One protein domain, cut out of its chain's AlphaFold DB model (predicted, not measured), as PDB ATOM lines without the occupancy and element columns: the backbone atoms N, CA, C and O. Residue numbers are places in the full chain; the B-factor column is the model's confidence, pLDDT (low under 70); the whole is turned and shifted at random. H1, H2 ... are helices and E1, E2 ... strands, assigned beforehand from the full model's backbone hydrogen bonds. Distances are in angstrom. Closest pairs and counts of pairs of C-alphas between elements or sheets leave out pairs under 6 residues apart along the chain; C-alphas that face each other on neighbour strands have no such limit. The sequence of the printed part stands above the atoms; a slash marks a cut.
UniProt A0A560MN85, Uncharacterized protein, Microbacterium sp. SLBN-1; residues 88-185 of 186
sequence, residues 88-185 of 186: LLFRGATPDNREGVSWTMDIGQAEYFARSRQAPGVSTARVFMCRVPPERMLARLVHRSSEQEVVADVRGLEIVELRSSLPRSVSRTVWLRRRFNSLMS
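AT A GLANCE: This is residues 88 to 185 of the 186 residues of an uncharacterized protein of Microbacterium sp. SLBN-1 (UniProt A0A560MN85). What is the main picture? Two small three-stranded sheets, E1 E3 E6 and E2 E5 E4, are partly face to face with their strands crossed, and H1 covers E1. H2, at the end of the printed part, sits out at one side, loosely on the first sheet. What is it made of? The 98 printed residues hold two named helices and six named strands, in the order E1 E2 H1 E3 E4 E5 E6 H2; the class is mixed, and both sheets are antiparallel in the orders just named. How large is it? It is compact, with a radius of gyration of the C-alphas of 13.3 A and spans of 36 by 32 by 29 A.

IN THESE COORDINATES: Where does the first half run? E1, residues 88 to 93, begins with C-alpha 88 at (-4.531, -45.469, -11.270) and is 16.3 A long. E2 is residues 102 to 104, H1 residues 107 to 116, 14.0 A, and E3 residues 126 to 132, 18.6 A. And the rest? E4 is residues 137 to 141, 11.4 A, E5 residues 149 to 152, and E6 residues 159 to 161. H2, residues 172 to 183, is 16.5 A long and ends with C-alpha 183 at (-12.124, -36.521, -18.219).

HOW THE PARTS SIT: How do the sheets pair? N 91 and O 128 of E1 and E3 are 2.9 A apart, and N 129 and O 160 of E3 and E6 2.8 A. N 103 and O 150 of E2 and E5 are 2.8 A apart, and N 149 and O 141 of the hairpin E4 and E5 2.9 A, each within hydrogen-bond range. How do the sheets stand? They form a sandwich, two sheets face to face, with best planes 37 degrees apart and strands at 67 degrees. The closest C-alphas of E1 and E2, Arg 91 and Trp 103, are 5.0 A apart. Where are the helices? H1 is on the sheet E1 E3 E6 at a height over the sheet of 6.4 A, along E1 at 1 degree on the local plane, its closest C-alphas to E1 being Ala 114 and Gly 92, 4.1 A. H2 is on that sheet with 9 pairs of C-alphas within 10 A, and H1 and H2 are apart. In H1 and H2 every O i to N i+4 pair is within hydrogen-bond range.

THE WHOLE: How far does it reach? The two C-alphas farthest apart, of Pro 120 and Ser 185, are 40.0 A apart. Is there a cut or a long link? The printed part has no cut, and no link is long. Where is confidence low? In this model residues 143 to 146 and 164 to 185 are under 70, and H2 has a mean pLDDT of 58.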
ATOM      1  N   LEU A  88      -4.947 -46.858 -11.376       96.81
ATOM      2  CA  LEU A  88      -4.531 -45.469 -11.270       96.81
ATOM      3  C   LEU A  88      -3.224 -45.456 -10.485       96.81
ATOM      4  O   LEU A  88      -3.194 -45.951  -9.357       96.81
ATOM      5  N   LEU A  89      -2.173 -44.942 -11.107       97.12
ATOM      6  CA  LEU A  89      -0.851 -44.821 -10.519       97.12
ATOM      7  C   LEU A  89      -0.468 -43.347 -10.388       97.12
ATOM      8  O   LEU A  89      -0.963 -42.499 -11.132       97.12
ATOM      9  N   PHE A  90       0.437 -43.065  -9.460       97.38
ATOM     10  CA  PHE A  90       0.953 -41.742  -9.145       97.38
ATOM     11  C   PHE A  90       2.479 -41.719  -9.206       97.38
ATOM     12  O   PHE A  90       3.134 -42.724  -8.926       97.38
ATOM     13  N   ARG A  91       3.053 -40.564  -9.537       96.81
ATOM     14  CA  ARG A  91       4.505 -40.356  -9.569       96.81
ATOM     15  C   ARG A  91       4.848 -38.943  -9.118       96.81
ATOM     16  O   ARG A  91       4.280 -37.980  -9.623       96.81
ATOM     17  N   GLY A  92       5.783 -38.824  -8.180       95.81
ATOM     18  CA  GLY A  92       6.410 -37.552  -7.829       95.81
ATOM     19  C   GLY A  92       7.663 -37.337  -8.662       95.81
ATOM     20  O   GLY A  92       8.638 -38.060  -8.475       95.81
ATOM     21  N   ALA A  93       7.646 -36.382  -9.587       95.56
ATOM     22  CA  ALA A  93       8.760 -36.140 -10.506       95.56
ATOM     23  C   ALA A  93       8.771 -34.692 -11.008       95.56
ATOM     24  O   ALA A  93       7.797 -33.963 -10.835       95.56
ATOM     25  N   THR A  94       9.855 -34.271 -11.660       95.19
ATOM     26  CA  THR A  94       9.846 -33.057 -12.492       95.19
ATOM     27  C   THR A  94       8.977 -33.258 -13.743       95.19
ATOM     28  O   THR A  94       8.772 -34.406 -14.151       95.19
ATOM     29  N   PRO A  95       8.483 -32.181 -14.385       95.06
ATOM     30  CA  PRO A  95       7.700 -32.274 -15.621       95.06
ATOM     31  C   PRO A  95       8.389 -33.056 -16.742       95.06
ATOM     32  O   PRO A  95       7.718 -33.816 -17.441       95.06
ATOM     33  N   ASP A  96       9.710 -32.928 -16.862       93.56
ATOM     34  CA  ASP A  96      10.513 -33.639 -17.868       93.56
ATOM     35  C   ASP A  96      10.645 -35.137 -17.558       93.56
ATOM     36  O   ASP A  96      10.798 -35.957 -18.454       93.56
ATOM     37  N   ASN A  97      10.520 -35.520 -16.283       93.31
ATOM     38  CA  ASN A  97      10.628 -36.905 -15.815       93.31
ATOM     39  C   ASN A  97       9.268 -37.560 -15.522       93.31
ATOM     40  O   ASN A  97       9.212 -38.620 -14.874       93.31
ATOM     41  N   ARG A  98       8.161 -36.947 -15.969       95.88
ATOM     42  CA  ARG A  98       6.797 -37.443 -15.724       95.88
ATOM     43  C   ARG A  98       6.537 -38.817 -16.352       95.88
ATOM     44  O   ARG A  98       5.757 -39.578 -15.801       95.88
ATOM     45  N   GLU A  99       7.241 -39.156 -17.434       96.38
ATOM     46  CA  GLU A  99       7.137 -40.437 -18.162       96.38
ATOM     47  C   GLU A  99       8.105 -41.526 -17.661       96.38
ATOM     48  O   GLU A  99       8.257 -42.586 -18.278       96.38
ATOM     49  N   GLY A 100       8.777 -41.280 -16.529       95.38
ATOM     50  CA  GLY A 100       9.623 -42.278 -15.879       95.38
ATOM     51  C   GLY A 100       8.871 -43.579 -15.573       95.38
ATOM     52  O   GLY A 100       7.652 -43.584 -15.452       95.38
ATOM     53  N   VAL A 101       9.588 -44.692 -15.413       95.81
ATOM     54  CA  VAL A 101       8.954 -46.017 -15.233       95.81
ATOM     55  C   VAL A 101       8.562 -46.349 -13.793       95.81
ATOM     56  O   VAL A 101       7.824 -47.300 -13.585       95.81
ATOM     57  N   SER A 102       9.025 -45.588 -12.799       95.50
ATOM     58  CA  SER A 102       8.734 -45.835 -11.377       95.50
ATOM     59  C   SER A 102       7.469 -45.099 -10.930       95.50
ATOM     60  O   SER A 102       7.432 -43.867 -10.889       95.50
ATOM     61  N   TRP A 103       6.427 -45.844 -10.601       97.25
ATOM     62  CA  TRP A 103       5.139 -45.318 -10.163       97.25
ATOM     63  C   TRP A 103       4.737 -45.930  -8.825       97.25
ATOM     64  O   TRP A 103       5.343 -46.885  -8.355       97.25
ATOM     65  N   THR A 104       3.696 -45.401  -8.197       96.00
ATOM     66  CA  THR A 104       3.129 -45.946  -6.961       96.00
ATOM     67  C   THR A 104       1.608 -45.914  -7.003       96.00
ATOM     68  O   THR A 104       1.006 -45.111  -7.713       96.00
ATOM     69  N   MET A 105       0.954 -46.794  -6.250       93.88
ATOM     70  CA  MET A 105      -0.495 -46.708  -6.019       93.88
ATOM     71  C   MET A 105      -0.848 -45.751  -4.868       93.88
ATOM     72  O   MET A 105      -2.026 -45.450  -4.673       93.88
ATOM     73  N   ASP A 106       0.147 -45.279  -4.114       93.06
ATOM     74  CA  ASP A 106      -0.018 -44.390  -2.967       93.06
ATOM     75  C   ASP A 106       0.324 -42.939  -3.339       93.06
ATOM     76  O   ASP A 106       1.473 -42.577  -3.604       93.06
ATOM     77  N   ILE A 107      -0.689 -42.073  -3.324       94.06
ATOM     78  CA  ILE A 107      -0.510 -40.643  -3.592       94.06
ATOM     79  C   ILE A 107       0.387 -39.950  -2.556       94.06
ATOM     80  O   ILE A 107       1.138 -39.048  -2.921       94.06
ATOM     81  N   GLY A 108       0.346 -40.363  -1.285       91.81
ATOM     82  CA  GLY A 108       1.189 -39.807  -0.227       91.81
ATOM     83  C   GLY A 108       2.665 -40.104  -0.475       91.81
ATOM     84  O   GLY A 108       3.520 -39.239  -0.279       91.81
ATOM     85  N   GLN A 109       2.956 -41.288  -1.012       92.19
ATOM     86  CA  GLN A 109       4.300 -41.646  -1.438       92.19
ATOM     87  C   GLN A 109       4.755 -40.809  -2.647       92.19
ATOM     88  O   GLN A 109       5.866 -40.276  -2.643       92.19
ATOM     89  N   ALA A 110       3.905 -40.628  -3.664       94.81
ATOM     90  CA  ALA A 110       4.225 -39.764  -4.805       94.81
ATOM     91  C   ALA A 110       4.472 -38.306  -4.372       94.81
ATOM     92  O   ALA A 110       5.408 -37.656  -4.833       94.81
ATOM     93  N   GLU A 111       3.675 -37.802  -3.436       94.12
ATOM     94  CA  GLU A 111       3.863 -36.490  -2.825       94.12
ATOM     95  C   GLU A 111       5.188 -36.363  -2.062       94.12
ATOM     96  O   GLU A 111       5.879 -35.351  -2.196       94.12
ATOM     97  N   TYR A 112       5.559 -37.379  -1.276       91.31
ATOM     98  CA  TYR A 112       6.863 -37.437  -0.615       91.31
ATOM     99  C   TYR A 112       7.997 -37.381  -1.643       91.31
ATOM    100  O   TYR A 112       8.925 -36.590  -1.482       91.31
ATOM    101  N   PHE A 113       7.897 -38.137  -2.743       91.69
ATOM    102  CA  PHE A 113       8.917 -38.104  -3.787       91.69
ATOM    103  C   PHE A 113       9.047 -36.728  -4.443       91.69
ATOM    104  O   PHE A 113      10.166 -36.243  -4.619       91.69
ATOM    105  N   ALA A 114       7.926 -36.069  -4.747       93.31
ATOM    106  CA  ALA A 114       7.926 -34.730  -5.330       93.31
ATOM    107  C   ALA A 114       8.560 -33.681  -4.397       93.31
ATOM    108  O   ALA A 114       9.241 -32.781  -4.876       93.31
ATOM    109  N   ARG A 115       8.363 -33.792  -3.077       91.00
ATOM    110  CA  ARG A 115       8.851 -32.796  -2.105       91.00
ATOM    111  C   ARG A 115      10.256 -33.063  -1.574       91.00
ATOM    112  O   ARG A 115      10.979 -32.115  -1.297       91.00
ATOM    113  N   SER A 116      10.616 -34.327  -1.362       87.31
ATOM    114  CA  SER A 116      11.709 -34.691  -0.445       87.31
ATOM    115  C   SER A 116      12.787 -35.582  -1.059       87.31
ATOM    116  O   SER A 116      13.789 -35.850  -0.405       87.31
ATOM    117  N   ARG A 117      12.611 -36.053  -2.298       86.62
ATOM    118  CA  ARG A 117      13.555 -36.966  -2.979       86.62
ATOM    119  C   ARG A 117      14.067 -36.435  -4.315       86.62
ATOM    120  O   ARG A 117      14.633 -37.190  -5.100       86.62
ATOM    121  N   GLN A 118      13.875 -35.147  -4.577       89.56
ATOM    122  CA  GLN A 118      14.469 -34.497  -5.738       89.56
ATOM    123  C   GLN A 118      15.933 -34.139  -5.468       89.56
ATOM    124  O   GLN A 118      16.359 -34.041  -4.316       89.56
ATOM    125  N   ALA A 119      16.706 -33.940  -6.536       85.12
ATOM    126  CA  ALA A 119      18.061 -33.418  -6.404       85.12
ATOM    127  C   ALA A 119      18.039 -32.025  -5.731       85.12
ATOM    128  O   ALA A 119      17.066 -31.282  -5.908       85.12
ATOM    129  N   PRO A 120      19.094 -31.647  -4.982       84.06
ATOM    130  CA  PRO A 120      19.193 -30.313  -4.399       84.06
ATOM    131  C   PRO A 120      18.936 -29.213  -5.442       84.06
ATOM    132  O   PRO A 120      19.477 -29.264  -6.543       84.06
ATOM    133  N   GLY A 121      18.087 -28.239  -5.102       83.88
ATOM    134  CA  GLY A 121      17.724 -27.116  -5.979       83.88
ATOM    135  C   GLY A 121      16.534 -27.358  -6.919       83.88
ATOM    136  O   GLY A 121      16.044 -26.410  -7.529       83.88
ATOM    137  N   VAL A 122      16.005 -28.581  -7.014       86.62
ATOM    138  CA  VAL A 122      14.819 -28.872  -7.837       86.62
ATOM    139  C   VAL A 122      13.533 -28.532  -7.074       86.62
ATOM    140  O   VAL A 122      13.136 -29.244  -6.155       86.62
ATOM    141  N   SER A 123      12.841 -27.469  -7.491       84.88
ATOM    142  CA  SER A 123      11.551 -27.017  -6.922       84.88
ATOM    143  C   SER A 123      10.348 -27.227  -7.859       84.88
ATOM    144  O   SER A 123       9.189 -26.981  -7.502       84.88
ATOM    145  N   THR A 124      10.596 -27.699  -9.080       91.19
ATOM    146  CA  THR A 124       9.576 -27.863 -10.127       91.19
ATOM    147  C   THR A 124       8.859 -29.204 -10.072       91.19
ATOM    148  O   THR A 124       7.936 -29.421 -10.850       91.19
ATOM    149  N   ALA A 125       9.234 -30.102  -9.159       93.75
ATOM    150  CA  ALA A 125       8.591 -31.400  -9.055       93.75
ATOM    151  C   ALA A 125       7.106 -31.286  -8.674       93.75
ATOM    152  O   ALA A 125       6.691 -30.423  -7.894       93.75
ATOM    153  N   ARG A 126       6.297 -32.155  -9.276       95.44
ATOM    154  CA  ARG A 126       4.843 -32.236  -9.139       95.44
ATOM    155  C   ARG A 126       4.435 -33.688  -8.943       95.44
ATOM    156  O   ARG A 126       5.236 -34.608  -9.111       95.44
ATOM    157  N   VAL A 127       3.171 -33.881  -8.586       96.50
ATOM    158  CA  VAL A 127       2.553 -35.204  -8.595       96.50
ATOM    159  C   VAL A 127       1.807 -35.371  -9.907       96.50
ATOM    160  O   VAL A 127       0.953 -34.560 -10.251       96.50
ATOM    161  N   PHE A 128       2.114 -36.446 -10.613       97.12
ATOM    162  CA  PHE A 128       1.428 -36.865 -11.824       97.12
ATOM    163  C   PHE A 128       0.587 -38.103 -11.540       97.12
ATOM    164  O   PHE A 128       0.928 -38.899 -10.664       97.12
ATOM    165  N   MET A 129      -0.499 -38.271 -12.288       97.38
ATOM    166  CA  MET A 129      -1.323 -39.473 -12.287       97.38
ATOM    167  C   MET A 129      -1.471 -40.037 -13.696       97.38
ATOM    168  O   MET A 129      -1.542 -39.285 -14.666       97.38
ATOM    169  N   CYS A 130      -1.554 -41.360 -13.797       97.81
ATOM    170  CA  CYS A 130      -1.772 -42.067 -15.053       97.81
ATOM    171  C   CYS A 130      -2.628 -43.314 -14.807       97.81
ATOM    172  O   CYS A 130      -2.434 -44.034 -13.819       97.81
ATOM    173  N   ARG A 131      -3.587 -43.586 -15.695       97.75
ATOM    174  CA  ARG A 131      -4.349 -44.839 -15.685       97.75
ATOM    175  C   ARG A 131      -3.638 -45.859 -16.564       97.75
ATOM    176  O   ARG A 131      -3.748 -45.823 -17.782       97.75
ATOM    177  N   VAL A 132      -2.957 -46.802 -15.927       97.94
ATOM    178  CA  VAL A 132      -2.120 -47.794 -16.604       97.94
ATOM    179  C   VAL A 132      -2.903 -49.094 -16.804       97.94
ATOM    180  O   VAL A 132      -3.450 -49.626 -15.826       97.94
ATOM    181  N   PRO A 133      -3.015 -49.616 -18.038       97.62
ATOM    182  CA  PRO A 133      -3.679 -50.887 -18.295       97.62
ATOM    183  C   PRO A 133      -2.813 -52.091 -17.860       97.62
ATOM    184  O   PRO A 133      -1.601 -51.946 -17.682       97.62
ATOM    185  N   PRO A 134      -3.425 -53.272 -17.635       96.94
ATOM    186  CA  PRO A 134      -2.754 -54.514 -17.229       96.94
ATOM    187  C   PRO A 134      -1.411 -54.801 -17.897       96.94
ATOM    188  O   PRO A 134      -0.411 -55.006 -17.219       96.94
ATOM    189  N   GLU A 135      -1.400 -54.773 -19.223       96.50
ATOM    190  CA  GLU A 135      -0.293 -55.139 -20.102       96.50
ATOM    191  C   GLU A 135       0.874 -54.144 -20.078       96.50
ATOM    192  O   GLU A 135       1.952 -54.440 -20.583       96.50
ATOM    193  N   ARG A 136       0.674 -52.972 -19.467       97.62
ATOM    194  CA  ARG A 136       1.700 -51.935 -19.290       97.62
ATOM    195  C   ARG A 136       2.284 -51.907 -17.876       97.62
ATOM    196  O   ARG A 136       3.210 -51.139 -17.626       97.62
ATOM    197  N   MET A 137       1.772 -52.719 -16.946       97.50
ATOM    198  CA  MET A 137       2.382 -52.919 -15.628       97.50
ATOM    199  C   MET A 137       3.426 -54.029 -15.732       97.50
ATOM    200  O   MET A 137       3.081 -55.180 -15.977       97.50
ATOM    201  N   LEU A 138       4.694 -53.676 -15.544       97.19
ATOM    202  CA  LEU A 138       5.839 -54.543 -15.829       97.19
ATOM    203  C   LEU A 138       6.346 -55.263 -14.574       97.19
ATOM    204  O   LEU A 138       6.730 -56.427 -14.631       97.19
ATOM    205  N   ALA A 139       6.303 -54.595 -13.421       96.06
ATOM    206  CA  ALA A 139       6.646 -55.203 -12.140       96.06
ATOM    207  C   ALA A 139       5.952 -54.493 -10.978       96.06
ATOM    208  O   ALA A 139       5.534 -53.338 -11.084       96.06
ATOM    209  N   ARG A 140       5.860 -55.180  -9.840       94.69
ATOM    210  CA  ARG A 140       5.424 -54.608  -8.569       94.69
ATOM    211  C   ARG A 140       6.406 -54.980  -7.464       94.69
ATOM    212  O   ARG A 140       6.671 -56.156  -7.242       94.69
ATOM    213  N   LEU A 141       6.886 -53.982  -6.738       90.38
ATOM    214  CA  LEU A 141       7.873 -54.124  -5.675       90.38
ATOM    215  C   LEU A 141       7.267 -53.538  -4.394       90.38
ATOM    216  O   LEU A 141       6.991 -52.346  -4.309       90.38
ATOM    217  N   VAL A 142       6.971 -54.407  -3.430       82.12
ATOM    218  CA  VAL A 142       6.277 -54.116  -2.158       82.12
ATOM    219  C   VAL A 142       7.131 -54.550  -0.952       82.12
ATOM    220  O   VAL A 142       6.688 -54.528   0.195       82.12
ATOM    221  N   HIS A 143       8.359 -55.011  -1.188       67.50
ATOM    222  CA  HIS A 143       9.176 -55.683  -0.185       67.50
ATOM    223  C   HIS A 143       9.618 -54.762   0.971       67.50
ATOM    224  O   HIS A 143      10.375 -53.826   0.730       67.50
ATOM    225  N   ARG A 144       9.257 -55.129   2.223       54.25
ATOM    226  CA  ARG A 144       9.720 -54.709   3.589       54.25
ATOM    227  C   ARG A 144      10.027 -53.224   3.883       54.25
ATOM    228  O   ARG A 144      10.268 -52.883   5.035       54.25
ATOM    229  N   SER A 145      10.011 -52.357   2.890       55.81
ATOM    230  CA  SER A 145      10.075 -50.906   2.987       55.81
ATOM    231  C   SER A 145       8.669 -50.359   2.748       55.81
ATOM    232  O   SER A 145       7.825 -51.027   2.155       55.81
ATOM    233  N   SER A 146       8.397 -49.149   3.220       61.78
ATOM    234  CA  SER A 146       7.118 -48.455   3.023       61.78
ATOM    235  C   SER A 146       6.804 -48.137   1.555       61.78
ATOM    236  O   SER A 146       5.764 -47.544   1.267       61.78
ATOM    237  N   GLU A 147       7.684 -48.505   0.621       73.88
ATOM    238  CA  GLU A 147       7.569 -48.139  -0.775       73.88
ATOM    239  C   GLU A 147       6.759 -49.172  -1.573       73.88
ATOM    240  O   GLU A 147       7.116 -50.344  -1.648       73.88
ATOM    241  N   GLN A 148       5.649 -48.731  -2.179       85.88
ATOM    242  CA  GLN A 148       4.817 -49.561  -3.058       85.88
ATOM    243  C   GLN A 148       5.077 -49.203  -4.521       85.88
ATOM    244  O   GLN A 148       4.251 -48.557  -5.171       85.88
ATOM    245  N   GLU A 149       6.232 -49.612  -5.036       93.44
ATOM    246  CA  GLU A 149       6.635 -49.305  -6.405       93.44
ATOM    247  C   GLU A 149       5.930 -50.222  -7.418       93.44
ATOM    248  O   GLU A 149       5.782 -51.436  -7.245       93.44
ATOM    249  N   VAL A 150       5.485 -49.617  -8.512       96.44
ATOM    250  CA  VAL A 150       4.998 -50.265  -9.721       96.44
ATOM    251  C   VAL A 150       5.877 -49.777 -10.861       96.44
ATOM    252  O   VAL A 150       5.930 -48.579 -11.131       96.44
ATOM    253  N   VAL A 151       6.551 -50.701 -11.538       97.12
ATOM    254  CA  VAL A 151       7.267 -50.390 -12.775       97.12
ATOM    255  C   VAL A 151       6.266 -50.455 -13.923       97.12
ATOM    256  O   VAL A 151       5.610 -51.483 -14.099       97.12
ATOM    257  N   ALA A 152       6.114 -49.372 -14.683       97.94
ATOM    258  CA  ALA A 152       5.108 -49.264 -15.738       97.94
ATOM    259  C   ALA A 152       5.638 -48.585 -17.009       97.94
ATOM    260  O   ALA A 152       6.408 -47.626 -16.942       97.94
ATOM    261  N   ASP A 153       5.172 -49.049 -18.173       97.94
ATOM    262  CA  ASP A 153       5.330 -48.334 -19.444       97.94
ATOM    263  C   ASP A 153       4.142 -47.393 -19.665       97.94
ATOM    264  O   ASP A 153       3.043 -47.822 -20.007       97.94
ATOM    265  N   VAL A 154       4.371 -46.097 -19.474       97.88
ATOM    266  CA  VAL A 154       3.342 -45.057 -19.622       97.88
ATOM    267  C   VAL A 154       3.430 -44.286 -20.939       97.88
ATOM    268  O   VAL A 154       2.702 -43.315 -21.123       97.88
ATOM    269  N   ARG A 155       4.319 -44.680 -21.862       96.31
ATOM    270  CA  ARG A 155       4.481 -43.960 -23.133       96.31
ATOM    271  C   ARG A 155       3.186 -43.989 -23.935       96.31
ATOM    272  O   ARG A 155       2.579 -45.046 -24.111       96.31
ATOM    273  N   GLY A 156       2.793 -42.822 -24.433       96.38
ATOM    274  CA  GLY A 156       1.548 -42.647 -25.180       96.38
ATOM    275  C   GLY A 156       0.278 -42.767 -24.331       96.38
ATOM    276  O   GLY A 156      -0.812 -42.691 -24.887       96.38
ATOM    277  N   LEU A 157       0.391 -42.953 -23.010       97.25
ATOM    278  CA  LEU A 157      -0.747 -42.842 -22.103       97.25
ATOM    279  C   LEU A 157      -0.927 -41.389 -21.669       97.25
ATOM    280  O   LEU A 157       0.031 -40.622 -21.569       97.25
ATOM    281  N   GLU A 158      -2.163 -41.027 -21.349       97.25
ATOM    282  CA  GLU A 158      -2.445 -39.727 -20.758       97.25
ATOM    283  C   GLU A 158      -1.850 -39.640 -19.344       97.25
ATOM    284  O   GLU A 158      -2.089 -40.495 -18.479       97.25
ATOM    285  N   ILE A 159      -1.079 -38.576 -19.107       97.12
ATOM    286  CA  ILE A 159      -0.495 -38.248 -17.809       97.12
ATOM    287  C   ILE A 159      -1.005 -36.877 -17.388       97.12
ATOM    288  O   ILE A 159      -0.752 -35.873 -18.050       97.12
ATOM    289  N   VAL A 160      -1.684 -36.835 -16.246       96.12
ATOM    290  CA  VAL A 160      -2.308 -35.616 -15.729       96.12
ATOM    291  C   VAL A 160      -1.548 -35.133 -14.501       96.12
ATOM    292  O   VAL A 160      -1.311 -35.892 -13.561       96.12
ATOM    293  N   GLU A 161      -1.188 -33.852 -14.473       95.56
ATOM    294  CA  GLU A 161      -0.644 -33.211 -13.276       95.56
ATOM    295  C   GLU A 161      -1.747 -32.983 -12.230       95.56
ATOM    296  O   GLU A 161      -2.785 -32.367 -12.499       95.56
ATOM    297  N   LEU A 162      -1.511 -33.426 -10.997       90.81
ATOM    298  CA  LEU A 162      -2.367 -33.119  -9.860       90.81
ATOM    299  C   LEU A 162      -2.010 -31.750  -9.281       90.81
ATOM    300  O   LEU A 162      -1.132 -31.620  -8.429       90.81
ATOM    301  N   ARG A 163      -2.740 -30.718  -9.713       80.62
ATOM    302  CA  ARG A 163      -2.676 -29.392  -9.082       80.62
ATOM    303  C   ARG A 163      -3.237 -29.467  -7.657       80.62
ATOM    304  O   ARG A 163      -4.288 -30.061  -7.425       80.62
ATOM    305  N   SER A 164      -2.533 -28.863  -6.701       57.59
ATOM    306  CA  SER A 164      -2.716 -29.000  -5.245       57.59
ATOM    307  C   SER A 164      -4.040 -28.475  -4.660       57.59
ATOM    308  O   SER A 164      -4.217 -28.493  -3.444       57.59
ATOM    309  N   SER A 165      -5.012 -28.062  -5.472       44.62
ATOM    310  CA  SER A 165      -6.295 -27.524  -5.008       44.62
ATOM    311  C   SER A 165      -7.324 -28.625  -4.699       44.62
ATOM    312  O   SER A 165      -8.406 -28.661  -5.286       44.62
ATOM    313  N   LEU A 166      -6.988 -29.555  -3.804       47.06
ATOM    314  CA  LEU A 166      -7.937 -30.540  -3.278       47.06
ATOM    315  C   LEU A 166      -8.395 -30.114  -1.871       47.06
ATOM    316  O   LEU A 166      -7.552 -30.045  -0.974       47.06
ATOM    317  N   PRO A 167      -9.697 -29.841  -1.646       41.91
ATOM    318  CA  PRO A 167     -10.230 -29.568  -0.314       41.91
ATOM    319  C   PRO A 167      -9.940 -30.738   0.633       41.91
ATOM    320  O   PRO A 167     -10.157 -31.898   0.280       41.91
ATOM    321  N   ARG A 168      -9.475 -30.436   1.851       50.03
ATOM    322  CA  ARG A 168      -9.067 -31.424   2.872       50.03
ATOM    323  C   ARG A 168     -10.189 -32.378   3.328       50.03
ATOM    324  O   ARG A 168      -9.898 -33.330   4.040       50.03
ATOM    325  N   SER A 169     -11.442 -32.140   2.937       47.41
ATOM    326  CA  SER A 169     -12.634 -32.825   3.460       47.41
ATOM    327  C   SER A 169     -13.148 -34.003   2.625       47.41
ATOM    328  O   SER A 169     -14.046 -34.708   3.078       47.41
ATOM    329  N   VAL A 170     -12.603 -34.264   1.431       48.47
ATOM    330  CA  VAL A 170     -13.006 -35.423   0.614       48.47
ATOM    331  C   VAL A 170     -11.872 -36.434   0.595       48.47
ATOM    332  O   VAL A 170     -10.726 -36.067   0.342       48.47
ATOM    333  N   SER A 171     -12.182 -37.717   0.813       54.06
ATOM    334  CA  SER A 171     -11.219 -38.798   0.587       54.06
ATOM    335  C   SER A 171     -10.644 -38.654  -0.826       54.06
ATOM    336  O   SER A 171     -11.347 -38.873  -1.818       54.06
ATOM    337  N   ARG A 172      -9.378 -38.213  -0.917       57.75
ATOM    338  CA  ARG A 172      -8.715 -37.802  -2.169       57.75
ATOM    339  C   ARG A 172      -8.865 -38.861  -3.262       57.75
ATOM    340  O   ARG A 172      -9.096 -38.527  -4.417       57.75
ATOM    341  N   THR A 173      -8.845 -40.135  -2.885       55.56
ATOM    342  CA  THR A 173      -9.020 -41.288  -3.776       55.56
ATOM    343  C   THR A 173     -10.389 -41.328  -4.469       55.56
ATOM    344  O   THR A 173     -10.472 -41.681  -5.646       55.56
ATOM    345  N   VAL A 174     -11.472 -40.954  -3.777       57.75
ATOM    346  CA  VAL A 174     -12.840 -40.954  -4.331       57.75
ATOM    347  C   VAL A 174     -13.026 -39.799  -5.314       57.75
ATOM    348  O   VAL A 174     -13.581 -39.992  -6.395       57.75
ATOM    349  N   TRP A 175     -12.509 -38.615  -4.975       60.34
ATOM    350  CA  TRP A 175     -12.565 -37.451  -5.860       60.34
ATOM    351  C   TRP A 175     -11.729 -37.652  -7.128       60.34
ATOM    352  O   TRP A 175     -12.214 -37.405  -8.230       60.34
ATOM    353  N   LEU A 176     -10.508 -38.183  -6.988       61.75
ATOM    354  CA  LEU A 176      -9.614 -38.459  -8.116       61.75
ATOM    355  C   LEU A 176     -10.215 -39.478  -9.088       61.75
ATOM    356  O   LEU A 176     -10.166 -39.264 -10.295       61.75
ATOM    357  N   ARG A 177     -10.869 -40.535  -8.585       59.69
ATOM    358  CA  ARG A 177     -11.590 -41.493  -9.442       59.69
ATOM    359  C   ARG A 177     -12.737 -40.846 -10.218       59.69
ATOM    360  O   ARG A 177     -12.902 -41.145 -11.396       59.69
ATOM    361  N   ARG A 178     -13.524 -39.971  -9.582       59.59
ATOM    362  CA  ARG A 178     -14.650 -39.285 -10.239       59.59
ATOM    363  C   ARG A 178     -14.173 -38.297 -11.302       59.59
ATOM    364  O   ARG A 178     -14.685 -38.327 -12.416       59.59
ATOM    365  N   ARG A 179     -13.165 -37.480 -10.988       63.62
ATOM    366  CA  ARG A 179     -12.607 -36.500 -11.930       63.62
ATOM    367  C   ARG A 179     -11.931 -37.173 -13.127       63.62
ATOM    368  O   ARG A 179     -12.133 -36.726 -14.245       63.62
ATOM    369  N   PHE A 180     -11.201 -38.268 -12.913       58.22
ATOM    370  CA  PHE A 180     -10.572 -39.006 -14.011       58.22
ATOM    371  C   PHE A 180     -11.606 -39.684 -14.919       58.22
ATOM    372  O   PHE A 180     -11.494 -39.614 -16.135       58.22
ATOM    373  N   ASN A 181     -12.660 -40.287 -14.358       57.34
ATOM    374  CA  ASN A 181     -13.741 -40.845 -15.177       57.34
ATOM    375  C   ASN A 181     -14.492 -39.756 -15.967       57.34
ATOM    376  O   ASN A 181     -14.912 -40.018 -17.089       57.34
ATOM    377  N   SER A 182     -14.629 -38.547 -15.411       58.06
ATOM    378  CA  SER A 182     -15.231 -37.405 -16.113       58.06
ATOM    379  C   SER A 182     -14.377 -36.888 -17.270       58.06
ATOM    380  O   SER A 182     -14.944 -36.401 -18.238       58.06
ATOM    381  N   LEU A 183     -13.047 -36.961 -17.164       51.22
ATOM    382  CA  LEU A 183     -12.124 -36.521 -18.219       51.22
ATOM    383  C   LEU A 183     -12.001 -37.546 -19.358       51.22
ATOM    384  O   LEU A 183     -11.661 -37.169 -20.465       51.22
ATOM    385  N   MET A 184     -12.316 -38.818 -19.094       49.41
ATOM    386  CA  MET A 184     -12.217 -39.922 -20.064       49.41
ATOM    387  C   MET A 184     -13.541 -40.260 -20.770       49.41
ATOM    388  O   MET A 184     -13.582 -41.203 -21.556       49.41
ATOM    389  N   SER A 185     -14.636 -39.571 -20.431       47.72
ATOM    390  CA  SER A 185     -15.973 -39.790 -21.021       47.72
ATOM    391  C   SER A 185     -16.432 -38.622 -21.909       47.72
ATOM    392  O   SER A 185     -17.605 -38.573 -22.271       47.72
TER     393      SER A 185